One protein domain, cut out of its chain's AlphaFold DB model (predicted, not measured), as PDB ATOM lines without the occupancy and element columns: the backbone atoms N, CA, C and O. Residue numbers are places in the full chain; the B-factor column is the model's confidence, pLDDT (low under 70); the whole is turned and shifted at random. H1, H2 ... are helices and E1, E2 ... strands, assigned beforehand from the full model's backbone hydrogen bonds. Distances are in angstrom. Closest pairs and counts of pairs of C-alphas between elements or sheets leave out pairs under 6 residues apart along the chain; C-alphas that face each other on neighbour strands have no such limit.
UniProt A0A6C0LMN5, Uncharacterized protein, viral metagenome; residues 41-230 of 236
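Overview. This is residues 41 to 230 of the 236 residues of an uncharacterized protein of viral metagenome (UniProt A0A6C0LMN5). The model has two lobes: one holds a strongly twisted sheet of five strands, E4 to E8, and the other a small sheet of three strands, E1 to E3, with H3 over one face. H7 lies between them, packing on H3 and grazing the large sheet with residues 202 to 203, and H8 crosses H7. The printed part has 190 residues with eight named helices and eight named strands, in the order E1 E2 H1 E3 H2 H3 H4 E4 H5 E5 E6 E7 E8 H6 H7 H8, and its class is mixed. The large sheet runs E4 E5 E6 E7 E8, antiparallel, and the small one E1 E2 E3, mixed. The whole is compact, with a radius of gyration of the C-alphas of 16.6 A and spans of 49 by 44 by 31 A.

Arrangement. The large sheet holds E4, residues 113 to 116, E5, 142 to 145, E6, 149 to 155, E7, 166 to 172, and E8, 177 to 179. E5 to E8 form a meander, each strand the antiparallel neighbour of the one before. Within hydrogen-bond range are N 144 and O 114 at 2.8 A, N 145 and O 149 at 2.8 A, N 169 and O 152 at 2.8 A, and N 179 and O 170 at 3.0 A. H4, residues 100 to 111, is on this sheet over none of its strands, at a height of 4.4 A, only just above the sheet's level; its closest C-alphas to E4 are Tyr 107 and Tyr 113, 5.1 A. H5, residues 125 to 129, is on the opposite face, over E6 at a height of 9.3 A. H7, residues 202 to 212, touches H3, residues 83 to 98, opposite ways at a steep tilt of 35.2 degrees, only just steep; the closest C-alphas are His 89 and Ala 207, 5.0 A. H8, residues 217 to 228, touches H7 about perpendicular at 83 degrees, C-alphas Phe 209 and Ser 219 being closest at 5.7 A. H6, residues 183 to 189, touches H8 the same way at a shallow tilt of 30 degrees, with C-alphas Phe 189 and Ala 218 closest at 5.3 A. In the small sheet, E1, residues 41 to 46, and E2, 49 to 54, form a hairpin, with N 44 and O 51 at 2.8 A. E2, H1, residues 58 to 61, and E3, 70 to 74, make a strand-helix-strand unit, two parallel neighbours with a helix between; N 52 and O 71 are 2.8 A apart. H3 is over E3 at a height of 8.7 A, two layers with helix on one face, and H2, residues 75 to 78, is on the same face. Every O i to N i+4 pair is within hydrogen-bond range in H3, H4, H5, H7 and H8, and 2 of 3 are in H6; H1 and H2 are too short for such a pair.

Along the chain. E1 begins at C-alpha 41, (-5.757, 44.340, 4.501), and H8 ends at C-alpha 228, (-40.116, 31.028, 0.632). From first to last C-alpha H3 is 22.3 A, E7 19.1 A, E6 18.9 A and H8 16.9 A.

Size, cuts and confidence. The two C-alphas farthest apart, of Glu 42 and Glu 175, are 49.7 A from each other. The printed part has no cut. The links H5 to E5 and H6 to H7 are long, 12 residues each. The mean pLDDT of the printed part is 93.9, that of H1 is 80, and no printed residue is under 70.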
ATOM      1  N   LEU A  41      -6.881  45.224   4.195       96.56
ATOM      2  CA  LEU A  41      -5.757  44.340   4.501       96.56
ATOM      3  C   LEU A  41      -5.785  43.086   3.625       96.56
ATOM      4  O   LEU A  41      -4.743  42.609   3.189       96.56
ATOM      5  N   GLU A  42      -6.983  42.561   3.374       97.50
ATOM      6  CA  GLU A  42      -7.210  41.348   2.594       97.50
ATOM      7  C   GLU A  42      -8.579  41.421   1.908       97.50
ATOM      8  O   GLU A  42      -9.498  42.100   2.369       97.50
ATOM      9  N   THR A  43      -8.716  40.746   0.770       97.81
ATOM     10  CA  THR A  43      -9.977  40.624   0.036       97.81
ATOM     11  C   THR A  43     -10.225  39.162  -0.297       97.81
ATOM     12  O   THR A  43      -9.414  38.531  -0.969       97.81
ATOM     13  N   ILE A  44     -11.373  38.652   0.135       97.31
ATOM     14  CA  ILE A  44     -11.807  37.273  -0.069       97.31
ATOM     15  C   ILE A  44     -12.994  37.294  -1.026       97.31
ATOM     16  O   ILE A  44     -14.019  37.918  -0.747       97.31
ATOM     17  N   GLN A  45     -12.862  36.608  -2.160       96.81
ATOM     18  CA  GLN A  45     -13.977  36.396  -3.079       96.81
ATOM     19  C   GLN A  45     -14.822  35.210  -2.621       96.81
ATOM     20  O   GLN A  45     -14.293  34.139  -2.328       96.81
ATOM     21  N   THR A  46     -16.137  35.395  -2.586       91.50
ATOM     22  CA  THR A  46     -17.114  34.363  -2.228       91.50
ATOM     23  C   THR A  46     -18.167  34.248  -3.334       91.50
ATOM     24  O   THR A  46     -18.353  35.194  -4.104       91.50
ATOM     25  N   PRO A  47     -18.925  33.140  -3.409       88.25
ATOM     26  CA  PRO A  47     -20.047  33.035  -4.346       88.25
ATOM     27  C   PRO A  47     -21.105  34.137  -4.173       88.25
ATOM     28  O   PRO A  47     -21.821  34.454  -5.118       88.25
ATOM     29  N   ASN A  48     -21.187  34.740  -2.983       85.56
ATOM     30  CA  ASN A  48     -22.208  35.717  -2.612       85.56
ATOM     31  C   ASN A  48     -21.677  37.160  -2.574       85.56
ATOM     32  O   ASN A  48     -22.344  38.031  -2.019       85.56
ATOM     33  N   GLY A  49     -20.507  37.435  -3.157       91.94
ATOM     34  CA  GLY A  49     -19.857  38.751  -3.145       91.94
ATOM     35  C   GLY A  49     -18.443  38.697  -2.572       91.94
ATOM     36  O   GLY A  49     -17.865  37.625  -2.406       91.94
ATOM     37  N   MET A  50     -17.879  39.852  -2.247       96.50
ATOM     38  CA  MET A  50     -16.547  39.978  -1.672       96.50
ATOM     39  C   MET A  50     -16.611  40.385  -0.201       96.50
ATOM     40  O   MET A  50     -17.417  41.226   0.197       96.50
ATOM     41  N   VAL A  51     -15.709  39.817   0.596       97.06
ATOM     42  CA  VAL A  51     -15.446  40.254   1.968       97.06
ATOM     43  C   VAL A  51     -14.089  40.946   1.989       97.06
ATOM     44  O   VAL A  51     -13.069  40.350   1.651       97.06
ATOM     45  N   GLN A  52     -14.077  42.218   2.370       97.06
ATOM     46  CA  GLN A  52     -12.866  42.996   2.606       97.06
ATOM     47  C   GLN A  52     -12.560  42.997   4.101       97.06
ATOM     48  O   GLN A  52     -13.350  43.500   4.902       97.06
ATOM     49  N   ILE A  53     -11.399  42.463   4.475       97.06
ATOM     50  CA  ILE A  53     -10.892  42.566   5.842       97.06
ATOM     51  C   ILE A  53     -10.159  43.896   5.950       97.06
ATOM     52  O   ILE A  53      -9.220  44.152   5.195       97.06
ATOM     53  N   VAL A  54     -10.585  44.746   6.874       95.75
ATOM     54  CA  VAL A  54     -10.034  46.090   7.091       95.75
ATOM     55  C   VAL A  54      -9.357  46.188   8.459       95.75
ATOM     56  O   VAL A  54      -9.510  45.317   9.318       95.75
ATOM     57  N   ASN A  55      -8.567  47.236   8.664       93.75
ATOM     58  CA  ASN A  55      -8.041  47.588   9.983       93.75
ATOM     59  C   ASN A  55      -9.166  47.901  10.990       93.75
ATOM     60  O   ASN A  55     -10.280  48.258  10.608       93.75
ATOM     61  N   ASP A  56      -8.870  47.749  12.283       91.31
ATOM     62  CA  ASP A  56      -9.871  47.844  13.354       91.31
ATOM     63  C   ASP A  56     -10.371  49.279  13.591       91.31
ATOM     64  O   ASP A  56     -11.443  49.472  14.153       91.31
ATOM     65  N   GLU A  57      -9.647  50.293  13.113       87.69
ATOM     66  CA  GLU A  57     -10.048  51.699  13.221       87.69
ATOM     67  C   GLU A  57     -11.141  52.088  12.207       87.69
ATOM     68  O   GLU A  57     -11.810  53.110  12.373       87.69
ATOM     69  N   CYS A  58     -11.358  51.272  11.170       85.69
ATOM     70  CA  CYS A  58     -12.366  51.525  10.144       85.69
ATOM     71  C   CYS A  58     -13.762  51.682  10.764       85.69
ATOM     72  O   CYS A  58     -14.279  50.746  11.375       85.69
ATOM     73  N   LYS A  59     -14.387  52.857  10.576       77.56
ATOM     74  CA  LYS A  59     -15.775  53.156  10.988       77.56
ATOM     75  C   LYS A  59     -16.094  52.745  12.436       77.56
ATOM     76  O   LYS A  59     -17.109  52.107  12.695       77.56
ATOM     77  N   GLU A  60     -15.217  53.096  13.379       77.31
ATOM     78  CA  GLU A  60     -15.346  52.737  14.806       77.31
ATOM     79  C   GLU A  60     -15.442  51.221  15.073       77.31
ATOM     80  O   GLU A  60     -16.052  50.783  16.054       77.31
ATOM     81  N   ALA A  61     -14.801  50.429  14.217       78.88
ATOM     82  CA  ALA A  61     -14.788  48.974  14.229       78.88
ATOM     83  C   ALA A  61     -16.115  48.288  13.859       78.88
ATOM     84  O   ALA A  61     -16.300  47.110  14.179       78.88
ATOM     85  N   LEU A  62     -17.032  48.994  13.192       85.12
ATOM     86  CA  LEU A  62     -18.328  48.441  12.804       85.12
ATOM     87  C   LEU A  62     -18.271  47.780  11.411       85.12
ATOM     88  O   LEU A  62     -17.920  48.447  10.426       85.12
ATOM     89  N   PRO A  63     -18.627  46.485  11.305       90.94
ATOM     90  CA  PRO A  63     -18.928  45.838  10.033       90.94
ATOM     91  C   PRO A  63     -20.034  46.588   9.297       90.94
ATOM     92  O   PRO A  63     -20.860  47.238   9.933       90.94
ATOM     93  N   HIS A  64     -19.987  46.558   7.971       91.19
ATOM     94  CA  HIS A  64     -21.014  47.177   7.136       91.19
ATOM     95  C   HIS A  64     -20.920  46.692   5.690       91.19
ATOM     96  O   HIS A  64     -19.846  46.297   5.207       91.19
ATOM     97  N   THR A  65     -22.012  46.852   4.946       92.44
ATOM     98  CA  THR A  65     -22.029  46.653   3.495       92.44
ATOM     99  C   THR A  65     -21.927  47.976   2.738       92.44
ATOM    100  O   THR A  65     -22.682  48.928   2.956       92.44
ATOM    101  N   THR A  66     -20.971  48.077   1.809       88.25
ATOM    102  CA  THR A  66     -20.738  49.335   1.069       88.25
ATOM    103  C   THR A  66     -21.604  49.457  -0.176       88.25
ATOM    104  O   THR A  66     -22.046  50.549  -0.533       88.25
ATOM    105  N   ASP A  67     -21.848  48.336  -0.846       91.56
ATOM    106  CA  ASP A  67     -22.584  48.240  -2.101       91.56
ATOM    107  C   ASP A  67     -23.277  46.869  -2.206       91.56
ATOM    108  O   ASP A  67     -23.385  46.142  -1.224       91.56
ATOM    109  N   LYS A  68     -23.785  46.516  -3.391       93.88
ATOM    110  CA  LYS A  68     -24.527  45.265  -3.618       93.88
ATOM    111  C   LYS A  68     -23.668  44.000  -3.554       93.88
ATOM    112  O   LYS A  68     -24.228  42.915  -3.658       93.88
ATOM    113  N   ASN A  69     -22.346  44.111  -3.446       95.75
ATOM    114  CA  ASN A  69     -21.411  42.995  -3.531       95.75
ATOM    115  C   ASN A  69     -20.317  42.998  -2.463       95.75
ATOM    116  O   ASN A  69     -19.615  41.997  -2.376       95.75
ATOM    117  N   THR A  70     -20.161  44.055  -1.671       96.00
ATOM    118  CA  THR A  70     -19.005  44.211  -0.778       96.00
ATOM    119  C   THR A  70     -19.419  44.310   0.686       96.00
ATOM    120  O   THR A  70     -20.138  45.232   1.075       96.00
ATOM    121  N   ILE A  71     -18.897  43.391   1.499       96.00
ATOM    122  CA  ILE A  71     -18.935  43.433   2.967       96.00
ATOM    123  C   ILE A  71     -17.566  43.890   3.466       96.00
ATOM    124  O   ILE A  71     -16.540  43.389   2.999       96.00
ATOM    125  N   ARG A  72     -17.529  44.793   4.445       95.56
ATOM    126  CA  ARG A  72     -16.312  45.144   5.183       95.56
ATOM    127  C   ARG A  72     -16.395  44.615   6.604       95.56
ATOM    128  O   ARG A  72     -17.355  44.892   7.313       95.56
ATOM    129  N   MET A  73     -15.373  43.875   7.022       95.75
ATOM    130  CA  MET A  73     -15.237  43.365   8.387       95.75
ATOM    131  C   MET A  73     -13.880  43.764   8.938       95.75
ATOM    132  O   MET A  73     -12.864  43.643   8.255       95.75
ATOM    133  N   THR A  74     -13.837  44.214  10.184       95.38
ATOM    134  CA  THR A  74     -12.557  44.489  10.829       95.38
ATOM    135  C   THR A  74     -11.781  43.203  11.090       95.38
ATOM    136  O   THR A  74     -12.353  42.117  11.232       95.38
ATOM    137  N   LYS A  75     -10.453  43.310  11.165       95.69
ATOM    138  CA  LYS A  75      -9.564  42.177  11.440       95.69
ATOM    139  C   LYS A  75      -9.920  41.464  12.749       95.69
ATOM    140  O   LYS A  75      -9.903  40.230  12.790       95.69
ATOM    141  N   SER A  76     -10.249  42.222  13.793       95.69
ATOM    142  CA  SER A  76     -10.670  41.706  15.101       95.69
ATOM    143  C   SER A  76     -11.960  40.892  15.022       95.69
ATOM    144  O   SER A  76     -12.020  39.795  15.576       95.69
ATOM    145  N   ILE A  77     -12.966  41.368  14.286       95.69
ATOM    146  CA  ILE A  77     -14.229  40.645  14.101       95.69
ATOM    147  C   ILE A  77     -14.022  39.411  13.224       95.69
ATOM    148  O   ILE A  77     -14.514  38.335  13.562       95.69
ATOM    149  N   TRP A  78     -13.254  39.531  12.138       96.31
ATOM    150  CA  TRP A  78     -12.943  38.408  11.251       96.31
ATOM    151  C   TRP A  78     -12.200  37.278  11.973       96.31
ATOM    152  O   TRP A  78     -12.451  36.099  11.740       96.31
ATOM    153  N   SER A  79     -11.289  37.620  12.878       96.44
ATOM    154  CA  SER A  79     -10.516  36.628  13.636       96.44
ATOM    155  C   SER A  79     -11.227  36.169  14.917       96.44
ATOM    156  O   SER A  79     -10.715  35.301  15.622       96.44
ATOM    157  N   GLY A  80     -12.373  36.771  15.245       96.19
ATOM    158  CA  GLY A  80     -13.088  36.577  16.501       96.19
ATOM    159  C   GLY A  80     -14.164  35.492  16.447       96.19
ATOM    160  O   GLY A  80     -14.568  35.013  15.388       96.19
ATOM    161  N   SER A  81     -14.689  35.139  17.623       96.25
ATOM    162  CA  SER A  81     -15.758  34.140  17.771       96.25
ATOM    163  C   SER A  81     -17.073  34.548  17.102       96.25
ATOM    164  O   SER A  81     -17.827  33.686  16.665       96.25
ATOM    165  N   ARG A  82     -17.326  35.856  16.970       94.12
ATOM    166  CA  ARG A  82     -18.537  36.411  16.348       94.12
ATOM    167  C   ARG A  82     -18.466  36.504  14.820       94.12
ATOM    168  O   ARG A  82     -19.412  37.009  14.222       94.12
ATOM    169  N   ARG A  83     -17.375  36.047  14.176       95.06
ATOM    170  CA  ARG A  83     -17.178  36.193  12.719       95.06
ATOM    171  C   ARG A  83     -18.403  35.739  11.933       95.06
ATOM    172  O   ARG A  83     -18.851  36.464  11.057       95.06
ATOM    173  N   ASN A  84     -18.883  34.527  12.197       95.19
ATOM    174  CA  ASN A  84     -19.903  33.910  11.355       95.19
ATOM    175  C   ASN A  84     -21.259  34.607  11.505       95.19
ATOM    176  O   ASN A  84     -21.908  34.852  10.495       95.19
ATOM    177  N   ASP A  85     -21.638  34.976  12.730       95.38
ATOM    178  CA  ASP A  85     -22.892  35.686  13.005       95.38
ATOM    179  C   ASP A  85     -22.887  37.058  12.335       95.38
ATOM    180  O   ASP A  85     -23.803  37.394  11.593       95.38
ATOM    181  N   VAL A  86     -21.801  37.817  12.513       95.56
ATOM    182  CA  VAL A  86     -21.644  39.118  11.854       95.56
ATOM    183  C   VAL A  86     -21.640  38.960  10.338       95.56
ATOM    184  O   VAL A  86     -22.345  39.676   9.645       95.56
ATOM    185  N   LEU A  87     -20.872  38.014   9.794       95.44
ATOM    186  CA  LEU A  87     -20.833  37.794   8.349       95.44
ATOM    187  C   LEU A  87     -22.221  37.437   7.800       95.44
ATOM    188  O   LEU A  87     -22.561  37.845   6.691       95.44
ATOM    189  N   PHE A  88     -23.014  36.670   8.547       95.31
ATOM    190  CA  PHE A  88     -24.380  36.349   8.163       95.31
ATOM    191  C   PHE A  88     -25.288  37.586   8.206       95.31
ATOM    192  O   PHE A  88     -25.978  37.838   7.219       95.31
ATOM    193  N   HIS A  89     -25.215  38.396   9.267       95.75
ATOM    194  CA  HIS A  89     -25.907  39.689   9.375       95.75
ATOM    195  C   HIS A  89     -25.614  40.583   8.161       95.75
ATOM    196  O   HIS A  89     -26.523  41.003   7.448       95.75
ATOM    197  N   GLU A  90     -24.334  40.761   7.827       96.06
ATOM    198  CA  GLU A  90     -23.913  41.558   6.670       96.06
ATOM    199  C   GLU A  90     -24.372  40.960   5.327       96.06
ATOM    200  O   GLU A  90     -24.690  41.678   4.378       96.06
ATOM    201  N   ARG A  91     -24.463  39.630   5.210       95.19
ATOM    202  CA  ARG A  91     -25.027  38.988   4.009       95.19
ATOM    203  C   ARG A  91     -26.513  39.301   3.844       95.19
ATOM    204  O   ARG A  91     -26.955  39.462   2.707       95.19
ATOM    205  N   VAL A  92     -27.272  39.433   4.934       95.69
ATOM    206  CA  VAL A  92     -28.668  39.888   4.853       95.69
ATOM    207  C   VAL A  92     -28.726  41.305   4.274       95.69
ATOM    208  O   VAL A  92     -29.521  41.550   3.365       95.69
ATOM    209  N   HIS A  93     -27.840  42.212   4.695       96.38
ATOM    210  CA  HIS A  93     -27.755  43.558   4.115       96.38
ATOM    211  C   HIS A  93     -27.384  43.563   2.623       96.38
ATOM    212  O   HIS A  93     -27.963  44.334   1.850       96.38
ATOM    213  N   LEU A  94     -26.493  42.673   2.165       94.94
ATOM    214  CA  LEU A  94     -26.238  42.513   0.725       94.94
ATOM    215  C   LEU A  94     -27.515  42.143  -0.036       94.94
ATOM    216  O   LEU A  94     -27.812  42.747  -1.071       94.94
ATOM    217  N   GLU A  95     -28.288  41.183   0.473       94.88
ATOM    218  CA  GLU A  95     -29.547  40.771  -0.151       94.88
ATOM    219  C   GLU A  95     -30.590  41.892  -0.133       94.88
ATOM    220  O   GLU A  95     -31.264  42.115  -1.140       94.88
ATOM    221  N   GLN A  96     -30.659  42.679   0.944       95.75
ATOM    222  CA  GLN A  96     -31.477  43.897   0.996       95.75
ATOM    223  C   GLN A  96     -31.086  44.891  -0.098       95.75
ATOM    224  O   GLN A  96     -31.951  45.429  -0.785       95.75
ATOM    225  N   LYS A  97     -29.789  45.097  -0.353       94.38
ATOM    226  CA  LYS A  97     -29.336  45.984  -1.437       94.38
ATOM    227  C   LYS A  97     -29.588  45.393  -2.832       94.38
ATOM    228  O   LYS A  97     -29.839  46.144  -3.783       94.38
ATOM    229  N   ARG A  98     -29.511  44.070  -2.997       93.94
ATOM    230  CA  ARG A  98     -29.737  43.372  -4.279       93.94
ATOM    231  C   ARG A  98     -31.210  43.327  -4.666       93.94
ATOM    232  O   ARG A  98     -31.534  43.631  -5.814       93.94
ATOM    233  N   ALA A  99     -32.075  43.026  -3.704       94.62
ATOM    234  CA  ALA A  99     -33.513  42.850  -3.864       94.62
ATOM    235  C   ALA A  99     -34.314  43.927  -3.108       94.62
ATOM    236  O   ALA A  99     -35.342  43.641  -2.500       94.62
ATOM    237  N   ALA A 100     -33.855  45.185  -3.160       95.19
ATOM    238  CA  ALA A 100     -34.415  46.295  -2.375       95.19
ATOM    239  C   ALA A 100     -35.939  46.440  -2.503       95.19
ATOM    240  O   ALA A 100     -36.626  46.716  -1.524       95.19
ATOM    241  N   ARG A 101     -36.487  46.195  -3.700       96.06
ATOM    242  CA  ARG A 101     -37.933  46.248  -3.938       96.06
ATOM    243  C   ARG A 101     -38.696  45.178  -3.155       96.06
ATOM    244  O   ARG A 101     -39.737  45.494  -2.586       96.06
ATOM    245  N   ASP A 102     -38.201  43.946  -3.145       96.69
ATOM    246  CA  ASP A 102     -38.878  42.818  -2.499       96.69
ATOM    247  C   ASP A 102     -38.871  42.998  -0.979       96.69
ATOM    248  O   ASP A 102     -39.884  42.779  -0.314       96.69
ATOM    249  N   TRP A 103     -37.753  43.489  -0.441       97.62
ATOM    250  CA  TRP A 103     -37.617  43.837   0.969       97.62
ATOM    251  C   TRP A 103     -38.513  45.007   1.376       97.62
ATOM    252  O   TRP A 103     -39.273  44.882   2.335       97.62
ATOM    253  N   ALA A 104     -38.516  46.107   0.617       97.81
ATOM    254  CA  ALA A 104     -39.428  47.228   0.853       97.81
ATOM    255  C   ALA A 104     -40.901  46.785   0.804       97.81
ATOM    256  O   ALA A 104     -41.727  47.211   1.613       97.81
ATOM    257  N   GLU A 105     -41.244  45.885  -0.120       98.00
ATOM    258  CA  GLU A 105     -42.575  45.297  -0.194       98.00
ATOM    259  C   GLU A 105     -42.898  44.415   1.016       98.00
ATOM    260  O   GLU A 105     -44.008  44.518   1.550       98.00
ATOM    261  N   PHE A 106     -41.953  43.596   1.479       98.25
ATOM    262  CA  PHE A 106     -42.114  42.811   2.696       98.25
ATOM    263  C   PHE A 106     -42.379  43.717   3.906       98.25
ATOM    264  O   PHE A 106     -43.383  43.528   4.598       98.25
ATOM    265  N   TYR A 107     -41.547  44.738   4.123       98.56
ATOM    266  CA  TYR A 107     -41.697  45.659   5.250       98.56
ATOM    267  C   TYR A 107     -43.053  46.352   5.240       98.56
ATOM    268  O   TYR A 107     -43.749  46.363   6.254       98.56
ATOM    269  N   ARG A 108     -43.480  46.842   4.077       98.56
ATOM    270  CA  ARG A 108     -44.773  47.508   3.927       98.56
ATOM    271  C   ARG A 108     -45.947  46.566   4.179       98.56
ATOM    272  O   ARG A 108     -46.896  46.942   4.859       98.56
ATOM    273  N   ARG A 109     -45.908  45.347   3.628       97.94
ATOM    274  CA  ARG A 109     -47.032  44.397   3.704       97.94
ATOM    275  C   ARG A 109     -47.146  43.696   5.054       97.94
ATOM    276  O   ARG A 109     -48.263  43.466   5.506       97.94
ATOM    277  N   TYR A 110     -46.028  43.313   5.664       98.06
ATOM    278  CA  TYR A 110     -46.031  42.416   6.826       98.06
ATOM    279  C   TYR A 110     -45.651  43.096   8.135       98.06
ATOM    280  O   TYR A 110     -46.059  42.614   9.197       98.06
ATOM    281  N   TRP A 111     -44.869  44.174   8.064       98.31
ATOM    282  CA  TRP A 111     -44.376  44.923   9.222       98.31
ATOM    283  C   TRP A 111     -44.941  46.347   9.301       98.31
ATOM    284  O   TRP A 111     -44.692  47.037  10.284       98.31
ATOM    285  N   GLU A 112     -45.724  46.773   8.305       98.38
ATOM    286  CA  GLU A 112     -46.343  48.102   8.223       98.38
ATOM    287  C   GLU A 112     -45.320  49.255   8.253       98.38
ATOM    288  O   GLU A 112     -45.591  50.333   8.787       98.38
ATOM    289  N   TYR A 113     -44.134  49.019   7.687       98.56
ATOM    290  CA  TYR A 113     -43.080  50.020   7.540       98.56
ATOM    291  C   TYR A 113     -43.030  50.582   6.119       98.56
ATOM    292  O   TYR A 113     -42.937  49.828   5.151       98.56
ATOM    293  N   ASP A 114     -42.991  51.907   6.017       98.12
ATOM    294  CA  ASP A 114     -42.602  52.630   4.810       98.12
ATOM    295  C   ASP A 114     -41.180  53.177   5.002       98.12
ATOM    296  O   ASP A 114     -40.899  53.843   6.002       98.12
ATOM    297  N   ILE A 115     -40.282  52.896   4.055       98.06
ATOM    298  CA  ILE A 115     -38.911  53.427   4.046       98.06
ATOM    299  C   ILE A 115     -38.758  54.497   2.965       98.06
ATOM    300  O   ILE A 115     -39.389  54.413   1.908       98.06
ATOM    301  N   SER A 116     -37.957  55.533   3.221       97.50
ATOM    302  CA  SER A 116     -37.779  56.627   2.265       97.50
ATOM    303  C   SER A 116     -36.396  57.268   2.289       97.50
ATOM    304  O   SER A 116     -35.750  57.418   3.324       97.50
ATOM    305  N   ALA A 117     -35.967  57.744   1.118       97.25
ATOM    306  CA  ALA A 117     -34.736  58.522   0.951       97.25
ATOM    307  C   ALA A 117     -34.807  59.916   1.594       97.25
ATOM    308  O   ALA A 117     -33.807  60.452   2.072       97.25
ATOM    309  N   LYS A 118     -35.994  60.532   1.589       97.12
ATOM    310  CA  LYS A 118     -36.207  61.894   2.092       97.12
ATOM    311  C   LYS A 118     -36.807  61.870   3.498       97.12
ATOM    312  O   LYS A 118     -37.643  61.002   3.756       97.12
ATOM    313  N   PRO A 119     -36.428  62.824   4.368       96.44
ATOM    314  CA  PRO A 119     -37.080  62.984   5.658       96.44
ATOM    315  C   PRO A 119     -38.546  63.385   5.466       96.44
ATOM    316  O   PRO A 119     -38.863  64.077   4.489       96.44
ATOM    317  N   PRO A 120     -39.435  63.029   6.406       95.06
ATOM    318  CA  PRO A 120     -40.778  63.590   6.442       95.06
ATOM    319  C   PRO A 120     -40.739  65.116   6.576       95.06
ATOM    320  O   PRO A 120     -39.922  65.656   7.321       95.06
ATOM    321  N   THR A 121     -41.647  65.814   5.889       92.94
ATOM    322  CA  THR A 121     -41.678  67.289   5.828       92.94
ATOM    323  C   THR A 121     -41.777  67.951   7.203       92.94
ATOM    324  O   THR A 121     -41.180  69.000   7.421       92.94
ATOM    325  N   ASP A 122     -42.478  67.314   8.140       92.25
ATOM    326  CA  ASP A 122     -42.742  67.875   9.467       92.25
ATOM    327  C   ASP A 122     -41.712  67.459  10.528       92.25
ATOM    328  O   ASP A 122     -41.915  67.718  11.715       92.25
ATOM    329  N   LEU A 123     -40.634  66.770  10.138       96.88
ATOM    330  CA  LEU A 123     -39.568  66.408  11.066       96.88
ATOM    331  C   LEU A 123     -38.681  67.637  11.338       96.88
ATOM    332  O   LEU A 123     -38.128  68.210  10.395       96.88
ATOM    333  N   PRO A 124     -38.474  68.039  12.608       97.44
ATOM    334  CA  PRO A 124     -37.591  69.152  12.928       97.44
ATOM    335  C   PRO A 124     -36.181  68.997  12.338       97.44
ATOM    336  O   PRO A 124     -35.521  67.971  12.506       97.44
ATOM    337  N   ALA A 125     -35.674  70.066  11.714       96.69
ATOM    338  CA  ALA A 125     -34.377  70.071  11.027       96.69
ATOM    339  C   ALA A 125     -33.185  69.688  11.924       96.69
ATOM    340  O   ALA A 125     -32.164  69.213  11.426       96.69
ATOM    341  N   ILE A 126     -33.311  69.873  13.243       95.44
ATOM    342  CA  ILE A 126     -32.318  69.420  14.224       95.44
ATOM    343  C   ILE A 126     -32.109  67.901  14.157       95.44
ATOM    344  O   ILE A 126     -30.965  67.456  14.147       95.44
ATOM    345  N   PHE A 127     -33.176  67.109  14.024       96.12
ATOM    346  CA  PHE A 127     -33.081  65.649  13.956       96.12
ATOM    347  C   PHE A 127     -32.497  65.177  12.627       96.12
ATOM    348  O   PHE A 127     -31.706  64.240  12.605       96.12
ATOM    349  N   ILE A 128     -32.815  65.875  11.535       96.06
ATOM    350  CA  ILE A 128     -32.235  65.611  10.211       96.06
ATOM    351  C   ILE A 128     -30.726  65.864  10.232       96.06
ATOM    352  O   ILE A 128     -29.948  65.029   9.780       96.06
ATOM    353  N   ARG A 129     -30.301  67.006  10.786       93.19
ATOM    354  CA  ARG A 129     -28.882  67.377  10.865       93.19
ATOM    355  C   ARG A 129     -28.078  66.434  11.761       93.19
ATOM    356  O   ARG A 129     -26.912  66.187  11.478       93.19
ATOM    357  N   ASN A 130     -28.693  65.928  12.825       94.19
ATOM    358  CA  ASN A 130     -28.025  65.095  13.822       94.19
ATOM    359  C   ASN A 130     -28.164  63.592  13.540       94.19
ATOM    360  O   ASN A 130     -27.864  62.779  14.421       94.19
ATOM    361  N   LEU A 131     -28.713  63.206  12.385       94.56
ATOM    362  CA  LEU A 131     -28.941  61.808  12.026       94.56
ATOM    363  C   LEU A 131     -27.604  61.056  12.009       94.56
ATOM    364  O   LEU A 131     -26.654  61.491  11.355       94.56
ATOM    365  N   ARG A 132     -27.532  59.920  12.709       92.38
ATOM    366  CA  ARG A 132     -26.386  59.017  12.613       92.38
ATOM    367  C   ARG A 132     -26.423  58.356  11.230       92.38
ATOM    368  O   ARG A 132     -27.385  57.644  10.937       92.38
ATOM    369  N   PRO A 133     -25.402  58.538  10.381       88.88
ATOM    370  CA  PRO A 133     -25.335  57.846   9.108       88.88
ATOM    371  C   PRO A 133     -25.168  56.342   9.339       88.88
ATOM    372  O   PRO A 133     -24.371  55.917  10.171       88.88
ATOM    373  N   ASN A 134     -25.901  55.549   8.567       90.56
ATOM    374  CA  ASN A 134     -25.766  54.100   8.510       90.56
ATOM    375  C   ASN A 134     -25.509  53.704   7.035       90.56
ATOM    376  O   ASN A 134     -26.341  54.020   6.179       90.56
ATOM    377  N   PRO A 135     -24.356  53.091   6.694       88.19
ATOM    378  CA  PRO A 135     -24.050  52.655   5.326       88.19
ATOM    379  C   PRO A 135     -25.076  51.675   4.736       88.19
ATOM    380  O   PRO A 135     -25.365  51.728   3.532       88.19
ATOM    381  N   ASP A 136     -25.669  50.823   5.567       89.38
ATOM    382  CA  ASP A 136     -26.603  49.778   5.152       89.38
ATOM    383  C   ASP A 136     -27.948  50.371   4.714       89.38
ATOM    384  O   ASP A 136     -28.526  49.934   3.712       89.38
ATOM    385  N   THR A 137     -28.363  51.478   5.339       92.75
ATOM    386  CA  THR A 137     -29.634  52.177   5.071       92.75
ATOM    387  C   THR A 137     -29.471  53.528   4.370       92.75
ATOM    388  O   THR A 137     -30.450  54.228   4.131       92.75
ATOM    389  N   LYS A 138     -28.251  53.902   3.958       92.56
ATOM    390  CA  LYS A 138     -27.918  55.227   3.391       92.56
ATOM    391  C   LYS A 138     -28.853  55.706   2.271       92.56
ATOM    392  O   LYS A 138     -29.066  56.909   2.137       92.56
ATOM    393  N   ALA A 139     -29.344  54.794   1.432       94.00
ATOM    394  CA  ALA A 139     -30.231  55.134   0.322       94.00
ATOM    395  C   ALA A 139     -31.631  55.560   0.796       94.00
ATOM    396  O   ALA A 139     -32.226  56.456   0.200       94.00
ATOM    397  N   GLU A 140     -32.132  54.941   1.864       96.94
ATOM    398  CA  GLU A 140     -33.483  55.117   2.402       96.94
ATOM    399  C   GLU A 140     -33.431  55.128   3.937       96.94
ATOM    400  O   GLU A 140     -33.867  54.179   4.571       96.94
ATOM    401  N   PRO A 141     -32.849  56.166   4.566       96.75
ATOM    402  CA  PRO A 141     -32.519  56.117   5.990       96.75
ATOM    403  C   PRO A 141     -33.723  56.343   6.915       96.75
ATOM    404  O   PRO A 141     -33.586  56.236   8.133       96.75
ATOM    405  N   TRP A 142     -34.882  56.710   6.368       97.81
ATOM    406  CA  TRP A 142     -36.068  57.068   7.139       97.81
ATOM    407  C   TRP A 142     -37.055  55.911   7.149       97.81
ATOM    408  O   TRP A 142     -37.574  55.562   6.094       97.81
ATOM    409  N   ALA A 143     -37.344  55.363   8.330       98.12
ATOM    410  CA  ALA A 143     -38.289  54.267   8.511       98.12
ATOM    411  C   ALA A 143     -39.508  54.721   9.319       98.12
ATOM    412  O   ALA A 143     -39.404  55.071  10.497       98.12
ATOM    413  N   MET A 144     -40.678  54.710   8.682       98.25
ATOM    414  CA  MET A 144     -41.942  55.106   9.290       98.25
ATOM    415  C   MET A 144     -42.836  53.893   9.506       98.25
ATOM    416  O   MET A 144     -43.284  53.257   8.557       98.25
ATOM    417  N   TRP A 145     -43.141  53.612  10.764       98.62
ATOM    418  CA  TRP A 145     -44.061  52.559  11.148       98.62
ATOM    419  C   TRP A 145     -45.494  53.088  11.226       98.62
ATOM    420  O   TRP A 145     -45.753  54.148  11.816       98.62
ATOM    421  N   ARG A 146     -46.433  52.357  10.614       98.06
ATOM    422  CA  ARG A 146     -47.874  52.667  10.596       98.06
ATOM    423  C   ARG A 146     -48.212  54.082  10.130       98.06
ATOM    424  O   ARG A 146     -49.222  54.653  10.539       98.06
ATOM    425  N   ARG A 147     -47.364  54.662   9.274       97.50
ATOM    426  CA  ARG A 147     -47.482  56.052   8.798       97.50
ATOM    427  C   ARG A 147     -47.571  57.088   9.936       97.50
ATOM    428  O   ARG A 147     -48.105  58.173   9.733       97.50
ATOM    429  N   ARG A 148     -47.069  56.751  11.133       97.88
ATOM    430  CA  ARG A 148     -47.166  57.592  12.337       97.88
ATOM    431  C   ARG A 148     -45.844  57.718  13.075       97.88
ATOM    432  O   ARG A 148     -45.459  58.828  13.419       97.88
ATOM    433  N   TYR A 149     -45.157  56.614  13.333       98.56
ATOM    434  CA  TYR A 149     -43.974  56.619  14.188       98.56
ATOM    435  C   TYR A 149     -42.718  56.545  13.333       98.56
ATOM    436  O   TYR A 149     -42.483  55.546  12.661       98.56
ATOM    437  N   LEU A 150     -41.922  57.609  13.335       98.25
ATOM    438  CA  LEU A 150     -40.644  57.635  12.637       98.25
ATOM    439  C   LEU A 150     -39.541  57.182  13.591       98.25
ATOM    440  O   LEU A 150     -39.338  57.811  14.630       98.25
ATOM    441  N   PHE A 151     -38.825  56.127  13.216       98.12
ATOM    442  CA  PHE A 151     -37.663  55.615  13.935       98.12
ATOM    443  C   PHE A 151     -36.397  56.113  13.242       98.12
ATOM    444  O   PHE A 151     -36.296  56.069  12.015       98.12
ATOM    445  N   PHE A 152     -35.457  56.662  14.010       96.25
ATOM    446  CA  PHE A 152     -34.202  57.175  13.460       96.25
ATOM    447  C   PHE A 152     -33.113  57.250  14.534       96.25
ATOM    448  O   PHE A 152     -33.394  57.609  15.679       96.25
ATOM    449  N   PRO A 153     -31.851  56.947  14.188       95.44
ATOM    450  CA  PRO A 153     -30.745  57.082  15.119       95.44
ATOM    451  C   PRO A 153     -30.217  58.523  15.102       95.44
ATOM    452  O   PRO A 153     -29.849  59.050  14.053       95.44
ATOM    453  N   ASN A 154     -30.114  59.167  16.262       94.75
ATOM    454  CA  ASN A 154     -29.410  60.445  16.405       94.75
ATOM    455  C   ASN A 154     -28.205  60.312  17.324       94.75
ATOM    456  O   ASN A 154     -28.229  59.555  18.295       94.75
ATOM    457  N   TYR A 155     -27.172  61.114  17.064       92.81
ATOM    458  CA  TYR A 155     -26.086  61.292  18.024       92.81
ATOM    459  C   TYR A 155     -26.624  61.865  19.338       92.81
ATOM    460  O   TYR A 155     -27.325  62.879  19.330       92.81
ATOM    461  N   ALA A 156     -26.263  61.254  20.472       85.56
ATOM    462  CA  ALA A 156     -26.607  61.802  21.784       85.56
ATOM    463  C   ALA A 156     -25.877  63.126  22.065       85.56
ATOM    464  O   ALA A 156     -26.443  64.024  22.687       85.56
ATOM    465  N   ASN A 157     -24.640  63.262  21.579       83.75
ATOM    466  CA  ASN A 157     -23.847  64.481  21.670       83.75
ATOM    467  C   ASN A 157     -23.406  64.927  20.272       83.75
ATOM    468  O   ASN A 157     -22.586  64.282  19.627       83.75
ATOM    469  N   THR A 158     -23.927  66.057  19.804       82.31
ATOM    470  CA  THR A 158     -23.584  66.601  18.482       82.31
ATOM    471  C   THR A 158     -22.215  67.269  18.432       82.31
ATOM    472  O   THR A 158     -21.680  67.460  17.346       82.31
ATOM    473  N   ASN A 159     -21.658  67.649  19.584       83.19
ATOM    474  CA  ASN A 159     -20.350  68.304  19.672       83.19
ATOM    475  C   ASN A 159     -19.199  67.286  19.691       83.19
ATOM    476  O   ASN A 159     -18.064  67.639  19.386       83.19
ATOM    477  N   ALA A 160     -19.500  66.036  20.044       80.56
ATOM    478  CA  ALA A 160     -18.589  64.901  20.003       80.56
ATOM    479  C   ALA A 160     -19.364  63.672  19.489       80.56
ATOM    480  O   ALA A 160     -19.759  62.822  20.291       80.56
ATOM    481  N   PRO A 161     -19.681  63.626  18.180       80.69
ATOM    482  CA  PRO A 161     -20.451  62.532  17.608       80.69
ATOM    483  C   PRO A 161     -19.667  61.222  17.718       80.69
ATOM    484  O   PRO A 161     -18.482  61.167  17.406       80.69
ATOM    485  N   SER A 162     -20.358  60.181  18.163       82.69
ATOM    486  CA  SER A 162     -19.841  58.828  18.364       82.69
ATOM    487  C   SER A 162     -20.923  57.861  17.900       82.69
ATOM    488  O   SER A 162     -22.094  58.025  18.272       82.69
ATOM    489  N   LEU A 163     -20.573  56.884  17.057       80.75
ATOM    490  CA  LEU A 163     -21.539  55.889  16.575       80.75
ATOM    491  C   LEU A 163     -22.055  55.025  17.732       80.75
ATOM    492  O   LEU A 163     -23.220  54.625  17.713       80.75
ATOM    493  N   LYS A 164     -21.211  54.800  18.746       80.12
ATOM    494  CA  LYS A 164     -21.525  54.025  19.958       80.12
ATOM    495  C   LYS A 164     -22.526  54.714  20.882       80.12
ATOM    496  O   LYS A 164     -23.289  54.035  21.558       80.12
ATOM    497  N   ASP A 165     -22.543  56.046  20.892       85.06
ATOM    498  CA  ASP A 165     -23.420  56.833  21.770       85.06
ATOM    499  C   ASP A 165     -24.720  57.266  21.086       85.06
ATOM    500  O   ASP A 165     -25.534  57.990  21.668       85.06
ATOM    501  N   ALA A 166     -24.928  56.866  19.833       89.69
ATOM    502  CA  ALA A 166     -26.165  57.154  19.136       89.69
ATOM    503  C   ALA A 166     -27.344  56.418  19.780       89.69
ATOM    504  O   ALA A 166     -27.229  55.287  20.247       89.69
ATOM    505  N   ARG A 167     -28.507  57.071  19.787       93.00
ATOM    506  CA  ARG A 167     -29.744  56.512  20.335       93.00
ATOM    507  C   ARG A 167     -30.826  56.518  19.277       93.00
ATOM    508  O   ARG A 167     -30.965  57.499  18.542       93.00
ATOM    509  N   VAL A 168     -31.611  55.450  19.246       95.62
ATOM    510  CA  VAL A 168     -32.823  55.402  18.432       95.62
ATOM    511  C   VAL A 168     -33.873  56.291  19.085       95.62
ATOM    512  O   VAL A 168     -34.229  56.110  20.250       95.62
ATOM    513  N   GLN A 169     -34.332  57.286  18.341       96.56
ATOM    514  CA  GLN A 169     -35.437  58.151  18.716       96.56
ATOM    515  C   GLN A 169     -36.699  57.727  17.972       96.56
ATOM    516  O   GLN A 169     -36.632  57.236  16.844       96.56
ATOM    517  N   VAL A 170     -37.848  57.941  18.615       98.12
ATOM    518  CA  VAL A 170     -39.164  57.734  18.008       98.12
ATOM    519  C   VAL A 170     -39.901  59.063  18.006       98.12
ATOM    520  O   VAL A 170     -40.199  59.628  19.060       98.12
ATOM    521  N   TRP A 171     -40.175  59.578  16.812       98.06
ATOM    522  CA  TRP A 171     -40.972  60.785  16.623       98.06
ATOM    523  C   TRP A 171     -42.392  60.407  16.228       98.06
ATOM    524  O   TRP A 171     -42.605  59.730  15.220       98.06
ATOM    525  N   ASP A 172     -43.366  60.865  17.008       98.38
ATOM    526  CA  ASP A 172     -44.770  60.745  16.644       98.38
ATOM    527  C   ASP A 172     -45.126  61.855  15.644       98.38
ATOM    528  O   ASP A 172     -45.174  63.043  15.982       98.38
ATOM    529  N   MET A 173     -45.380  61.470  14.394       97.31
ATOM    530  CA  MET A 173     -45.735  62.383  13.309       97.31
ATOM    531  C   MET A 173     -47.082  63.074  13.523       97.31
ATOM    532  O   MET A 173     -47.323  64.096  12.882       97.31
ATOM    533  N   HIS A 174     -47.961  62.557  14.379       97.19
ATOM    534  CA  HIS A 174     -49.245  63.183  14.688       97.19
ATOM    535  C   HIS A 174     -49.101  64.163  15.851       97.19
ATOM    536  O   HIS A 174     -49.517  65.313  15.742       97.19
ATOM    537  N   GLU A 175     -48.466  63.728  16.939       97.88
ATOM    538  CA  GLU A 175     -48.322  64.537  18.157       97.88
ATOM    539  C   GLU A 175     -47.154  65.531  18.098       97.88
ATOM    540  O   GLU A 175     -47.023  66.385  18.973       97.88
ATOM    541  N   LYS A 176     -46.305  65.433  17.066       97.69
ATOM    542  CA  LYS A 176     -45.144  66.304  16.827       97.69
ATOM    543  C   LYS A 176     -44.214  66.382  18.042       97.69
ATOM    544  O   LYS A 176     -43.760  67.460  18.430       97.69
ATOM    545  N   ARG A 177     -43.930  65.227  18.647       97.81
ATOM    546  CA  ARG A 177     -43.031  65.105  19.800       97.81
ATOM    547  C   ARG A 177     -42.298  63.770  19.809       97.81
ATOM    548  O   ARG A 177     -42.723  62.804  19.175       97.81
ATOM    549  N   LEU A 178     -41.217  63.718  20.582       97.88
ATOM    550  CA  LEU A 178     -40.553  62.463  20.911       97.88
ATOM    551  C   LEU A 178     -41.421  61.645  21.876       97.88
ATOM    552  O   LEU A 178     -42.010  62.181  22.822       97.88
ATOM    553  N   VAL A 179     -41.482  60.346  21.620       98.25
ATOM    554  CA  VAL A 179     -42.206  59.347  22.411       98.25
ATOM    555  C   VAL A 179     -41.293  58.158  22.705       98.25
ATOM    556  O   VAL A 179     -40.227  58.011  22.109       98.25
ATOM    557  N   GLY A 180     -41.703  57.309  23.649       97.56
ATOM    558  CA  GLY A 180     -41.124  55.973  23.768       97.56
ATOM    559  C   GLY A 180     -41.555  55.074  22.606       97.56
ATOM    560  O   GLY A 180     -42.457  55.420  21.842       97.56
ATOM    561  N   VAL A 181     -40.930  53.901  22.500       97.38
ATOM    562  CA  VAL A 181     -41.372  52.856  21.566       97.38
ATOM    563  C   VAL A 181     -42.825  52.473  21.895       97.38
ATOM    564  O   VAL A 181     -43.078  52.125  23.054       97.38
ATOM    565  N   PRO A 182     -43.764  52.538  20.928       97.81
ATOM    566  CA  PRO A 182     -45.167  52.195  21.164       97.81
ATOM    567  C   PRO A 182     -45.331  50.758  21.671       97.81
ATOM    568  O   PRO A 182     -44.634  49.861  21.203       97.81
ATOM    569  N   ASP A 183     -46.272  50.505  22.580       97.44
ATOM    570  CA  ASP A 183     -46.466  49.147  23.116       97.44
ATOM    571  C   ASP A 183     -46.957  48.170  22.039       97.44
ATOM    572  O   ASP A 183     -46.438  47.063  21.934       97.44
ATOM    573  N   GLU A 184     -47.821  48.629  21.132       97.56
ATOM    574  CA  GLU A 184     -48.253  47.878  19.942       97.56
ATOM    575  C   GLU A 184     -47.078  47.443  19.052       97.56
ATOM    576  O   GLU A 184     -47.137  46.423  18.369       97.56
ATOM    577  N   TRP A 185     -46.004  48.239  19.024       98.19
ATOM    578  CA  TRP A 185     -44.793  47.870  18.306       98.19
ATOM    579  C   TRP A 185     -44.089  46.725  19.040       98.19
ATOM    580  O   TRP A 185     -43.722  45.723  18.427       98.19
ATOM    581  N   LYS A 186     -43.955  46.824  20.368       97.31
ATOM    582  CA  LYS A 186     -43.303  45.786  21.181       97.31
ATOM    583  C   LYS A 186     -44.036  44.451  21.091       97.31
ATOM    584  O   LYS A 186     -43.381  43.427  20.965       97.31
ATOM    585  N   GLU A 187     -45.366  44.458  21.065       96.81
ATOM    586  CA  GLU A 187     -46.183  43.246  20.889       96.81
ATOM    587  C   GLU A 187     -45.861  42.479  19.594       96.81
ATOM    588  O   GLU A 187     -46.035  41.262  19.521       96.81
ATOM    589  N   ILE A 188     -45.401  43.181  18.554       97.31
ATOM    590  CA  ILE A 188     -45.109  42.597  17.243       97.31
ATOM    591  C   ILE A 188     -43.640  42.186  17.126       97.31
ATOM    592  O   ILE A 188     -43.342  41.145  16.536       97.31
ATOM    593  N   PHE A 189     -42.730  43.012  17.643       97.19
ATOM    594  CA  PHE A 189     -41.293  42.901  17.384       97.19
ATOM    595  C   PHE A 189     -40.479  42.366  18.563       97.19
ATOM    596  O   PHE A 189     -39.346  41.928  18.357       97.19
ATOM    597  N   CYS A 190     -41.036  42.363  19.770       95.94
ATOM    598  CA  CYS A 190     -40.397  41.794  20.948       95.94
ATOM    599  C   CYS A 190     -41.012  40.434  21.295       95.94
ATOM    600  O   CYS A 190     -42.158  40.134  20.956       95.94
ATOM    601  N   HIS A 191     -40.231  39.600  21.969       93.19
ATOM    602  CA  HIS A 191     -40.699  38.374  22.598       93.19
ATOM    603  C   HIS A 191     -40.251  38.393  24.054       93.19
ATOM    604  O   HIS A 191     -39.059  38.536  24.324       93.19
ATOM    605  N   GLU A 192     -41.211  38.294  24.975       88.19
ATOM    606  CA  GLU A 192     -40.974  38.546  26.400       88.19
ATOM    607  C   GLU A 192     -40.317  39.930  26.587       88.19
ATOM    608  O   GLU A 192     -40.860  40.930  26.115       88.19
ATOM    609  N   ASP A 193     -39.133  39.986  27.201       82.62
ATOM    610  CA  ASP A 193     -38.351  41.212  27.396       82.62
ATOM    611  C   ASP A 193     -37.243  41.403  26.337       82.62
ATOM    612  O   ASP A 193     -36.418  42.314  26.440       82.62
ATOM    613  N   SER A 194     -37.201  40.552  25.303       88.81
ATOM    614  CA  SER A 194     -36.208  40.619  24.228       88.81
ATOM    615  C   SER A 194     -36.751  41.378  23.015       88.81
ATOM    616  O   SER A 194     -37.579  40.877  22.250       88.81
ATOM    617  N   CYS A 195     -36.263  42.601  22.826       92.69
ATOM    618  CA  CYS A 195     -36.510  43.432  21.646       92.69
ATOM    619  C   CYS A 195     -35.243  43.502  20.776       92.69
ATOM    620  O   CYS A 195     -34.148  43.387  21.330       92.69
ATOM    621  N   PRO A 196     -35.357  43.738  19.451       92.94
ATOM    622  CA  PRO A 196     -34.177  43.938  18.617       92.94
ATOM    623  C   PRO A 196     -33.375  45.141  19.113       92.94
ATOM    624  O   PRO A 196     -33.944  46.199  19.404       92.94
ATOM    625  N   TYR A 197     -32.059  44.984  19.210       89.19
ATOM    626  CA  TYR A 197     -31.155  46.028  19.677       89.19
ATOM    627  C   TYR A 197     -31.108  47.207  18.704       89.19
ATOM    628  O   TYR A 197     -31.101  48.362  19.135       89.19
ATOM    629  N   GLN A 198     -31.103  46.920  17.400       86.69
ATOM    630  CA  GLN A 198     -30.995  47.922  16.340       86.69
ATOM    631  C   GLN A 198     -32.357  48.167  15.682       86.69
ATOM    632  O   GLN A 198     -32.587  47.915  14.499       86.69
ATOM    633  N   PHE A 199     -33.311  48.646  16.481       94.56
ATOM    634  CA  PHE A 199     -34.686  48.878  16.038       94.56
ATOM    635  C   PHE A 199     -34.893  50.192  15.263       94.56
ATOM    636  O   PHE A 199     -36.028  50.613  15.036       94.56
ATOM    637  N   GLU A 200     -33.817  50.867  14.842       94.25
ATOM    638  CA  GLU A 200     -33.907  52.114  14.080       94.25
ATOM    639  C   GLU A 200     -34.467  51.950  12.666       94.25
ATOM    640  O   GLU A 200     -34.983  52.915  12.103       94.25
ATOM    641  N   HIS A 201     -34.323  50.769  12.066       97.69
ATOM    642  CA  HIS A 201     -34.658  50.550  10.667       97.69
ATOM    643  C   HIS A 201     -35.013  49.079  10.415       97.69
ATOM    644  O   HIS A 201     -34.322  48.194  10.923       97.69
ATOM    645  N   PRO A 202     -36.018  48.768   9.573       98.06
ATOM    646  CA  PRO A 202     -36.405  47.383   9.303       98.06
ATOM    647  C   PRO A 202     -35.288  46.540   8.658       98.06
ATOM    648  O   PRO A 202     -35.289  45.318   8.806       98.06
ATOM    649  N   HIS A 203     -34.312  47.165   7.987       97.62
ATOM    650  CA  HIS A 203     -33.100  46.477   7.500       97.62
ATOM    651  C   HIS A 203     -32.289  45.859   8.641       97.62
ATOM    652  O   HIS A 203     -31.944  44.684   8.570       97.62
ATOM    653  N   GLU A 204     -32.032  46.634   9.693       96.81
ATOM    654  CA  GLU A 204     -31.270  46.187  10.861       96.81
ATOM    655  C   GLU A 204     -32.042  45.119  11.629       96.81
ATOM    656  O   GLU A 204     -31.529  44.031  11.870       96.81
ATOM    657  N   MET A 205     -33.327  45.373  11.895       97.44
ATOM    658  CA  MET A 205     -34.194  44.421  12.594       97.44
ATOM    659  C   MET A 205     -34.276  43.073  11.872       97.44
ATOM    660  O   MET A 205     -34.259  42.023  12.508       97.44
ATOM    661  N   SER A 206     -34.379  43.079  10.539       97.38
ATOM    662  CA  SER A 206     -34.450  41.828   9.778       97.38
ATOM    663  C   SER A 206     -33.117  41.087   9.711       97.38
ATOM    664  O   SER A 206     -33.122  39.858   9.781       97.38
ATOM    665  N   ALA A 207     -31.990  41.797   9.632       96.38
ATOM    666  CA  ALA A 207     -30.669  41.186   9.738       96.38
ATOM    667  C   ALA A 207     -30.446  40.571  11.132       96.38
ATOM    668  O   ALA A 207     -30.046  39.409  11.233       96.38
ATOM    669  N   GLU A 208     -30.833  41.276  12.197       95.69
ATOM    670  CA  GLU A 208     -30.736  40.795  13.575       95.69
ATOM    671  C   GLU A 208     -31.607  39.550  13.811       95.69
ATOM    672  O   GLU A 208     -31.120  38.529  14.301       95.69
ATOM    673  N   PHE A 209     -32.879  39.580  13.397       95.62
ATOM    674  CA  PHE A 209     -33.796  38.448  13.562       95.62
ATOM    675  C   PHE A 209     -33.362  37.198  12.804       95.62
ATOM    676  O   PHE A 209     -33.503  36.095  13.326       95.62
ATOM    677  N   LEU A 210     -32.830  37.344  11.587       94.62
ATOM    678  CA  LEU A 210     -32.328  36.196  10.831       94.62
ATOM    679  C   LEU A 210     -31.025  35.642  11.427       94.62
ATOM    680  O   LEU A 210     -30.756  34.454  11.258       94.62
ATOM    681  N   THR A 211     -30.239  36.475  12.115       93.88
ATOM    682  CA  THR A 211     -28.964  36.079  12.734       93.88
ATOM    683  C   THR A 211     -29.159  35.411  14.096       93.88
ATOM    684  O   THR A 211     -28.500  34.413  14.382       93.88
ATOM    685  N   HIS A 212     -30.061  35.933  14.934       88.19
ATOM    686  CA  HIS A 212     -30.163  35.549  16.347       88.19
ATOM    687  C   HIS A 212     -31.497  34.909  16.764       88.19
ATOM    688  O   HIS A 212     -31.581  34.463  17.900       88.19
ATOM    689  N   ASP A 213     -32.495  34.830  15.873       78.12
ATOM    690  CA  ASP A 213     -33.856  34.307  16.116       78.12
ATOM    691  C   ASP A 213     -34.493  34.772  17.440       78.12
ATOM    692  O   ASP A 213     -34.360  34.134  18.478       78.12
ATOM    693  N   ASN A 214     -35.247  35.877  17.408       79.12
ATOM    694  CA  ASN A 214     -35.902  36.395  18.617       79.12
ATOM    695  C   ASN A 214     -37.316  35.834  18.883       79.12
ATOM    696  O   ASN A 214     -37.996  36.346  19.764       79.12
ATOM    697  N   HIS A 215     -37.797  34.846  18.112       90.69
ATOM    698  CA  HIS A 215     -39.135  34.230  18.237       90.69
ATOM    699  C   HIS A 215     -40.359  35.182  18.287       90.69
ATOM    700  O   HIS A 215     -41.483  34.736  18.530       90.69
ATOM    701  N   SER A 216     -40.198  36.480  18.007       95.69
ATOM    702  CA  SER A 216     -41.318  37.425  17.939       95.69
ATOM    703  C   SER A 216     -42.259  37.107  16.766       95.69
ATOM    704  O   SER A 216     -41.842  36.494  15.771       95.69
ATOM    705  N   PRO A 217     -43.521  37.579  16.804       96.75
ATOM    706  CA  PRO A 217     -44.425  37.478  15.658       96.75
ATOM    707  C   PRO A 217     -43.823  38.035  14.357       96.75
ATOM    708  O   PRO A 217     -44.026  37.465  13.281       96.75
ATOM    709  N   ALA A 218     -43.061  39.131  14.437       97.25
ATOM    710  CA  ALA A 218     -42.361  39.713  13.298       97.25
ATOM    711  C   ALA A 218     -41.254  38.803  12.752       97.25
ATOM    712  O   ALA A 218     -41.177  38.621  11.532       97.25
ATOM    713  N   SER A 219     -40.439  38.218  13.636       96.44
ATOM    714  CA  SER A 219     -39.370  37.280  13.270       96.44
ATOM    715  C   SER A 219     -39.937  36.032  12.589       96.44
ATOM    716  O   SER A 219     -39.478  35.657  11.512       96.44
ATOM    717  N   ALA A 220     -41.028  35.459  13.111       95.81
ATOM    718  CA  ALA A 220     -41.687  34.306  12.494       95.81
ATOM    719  C   ALA A 220     -42.181  34.601  11.061       95.81
ATOM    720  O   ALA A 220     -41.993  33.796  10.143       95.81
ATOM    721  N   ARG A 221     -42.782  35.780  10.829       96.50
ATOM    722  CA  ARG A 221     -43.195  36.214   9.478       96.50
ATOM    723  C   ARG A 221     -41.998  36.380   8.547       96.50
ATOM    724  O   ARG A 221     -42.066  35.951   7.395       96.50
ATOM    725  N   LEU A 222     -40.920  36.984   9.043       96.62
ATOM    726  CA  LEU A 222     -39.687  37.181   8.287       96.62
ATOM    727  C   LEU A 222     -39.048  35.852   7.891       96.62
ATOM    728  O   LEU A 222     -38.710  35.680   6.727       96.62
ATOM    729  N   GLN A 223     -38.937  34.896   8.812       94.75
ATOM    730  CA  GLN A 223     -38.366  33.575   8.536       94.75
ATOM    731  C   GLN A 223     -39.166  32.826   7.465       94.75
ATOM    732  O   GLN A 223     -38.588  32.284   6.522       94.75
ATOM    733  N   ASN A 224     -40.499  32.849   7.559       94.62
ATOM    734  CA  ASN A 224     -41.370  32.247   6.549       94.62
ATOM    735  C   ASN A 224     -41.174  32.889   5.171       94.62
ATOM    736  O   ASN A 224     -41.020  32.180   4.174       94.62
ATOM    737  N   TRP A 225     -41.145  34.224   5.109       95.50
ATOM    738  CA  TRP A 225     -40.909  34.950   3.862       95.50
ATOM    739  C   TRP A 225     -39.509  34.680   3.294       95.50
ATOM    740  O   TRP A 225     -39.382  34.367   2.110       95.50
ATOM    741  N   TRP A 226     -38.471  34.730   4.126       93.44
ATOM    742  CA  TRP A 226     -37.082  34.487   3.738       93.44
ATOM    743  C   TRP A 226     -36.905  33.094   3.123       93.44
ATOM    744  O   TRP A 226     -36.379  32.954   2.018       93.44
ATOM    745  N   ASN A 227     -37.438  32.065   3.790       91.44
ATOM    746  CA  ASN A 227     -37.377  30.681   3.321       91.44
ATOM    747  C   ASN A 227     -38.150  30.476   2.008       91.44
ATOM    748  O   ASN A 227     -37.688  29.747   1.128       91.44
ATOM    749  N   ALA A 228     -39.305  31.132   1.845       92.12
ATOM    750  CA  ALA A 228     -40.116  31.028   0.632       92.12
ATOM    751  C   ALA A 228     -39.439  31.653  -0.600       92.12
ATOM    752  O   ALA A 228     -39.636  31.172  -1.717       92.12
ATOM    753  N   ASN A 229     -38.623  32.691  -0.408       87.31
ATOM    754  CA  ASN A 229     -37.987  33.431  -1.500       87.31
ATOM    755  C   ASN A 229     -36.547  32.975  -1.808       87.31
ATOM    756  O   ASN A 229     -35.908  33.525  -2.700       87.31
ATOM    757  N   LYS A 230     -36.053  31.921  -1.136       71.94
ATOM    758  CA  LYS A 230     -34.742  31.280  -1.381       71.94
ATOM    759  C   LYS A 230     -33.548  32.249  -1.394       71.94
ATOM    760  O   LYS A 230     -32.580  32.011  -2.120       71.94
TER     761      LYS A 230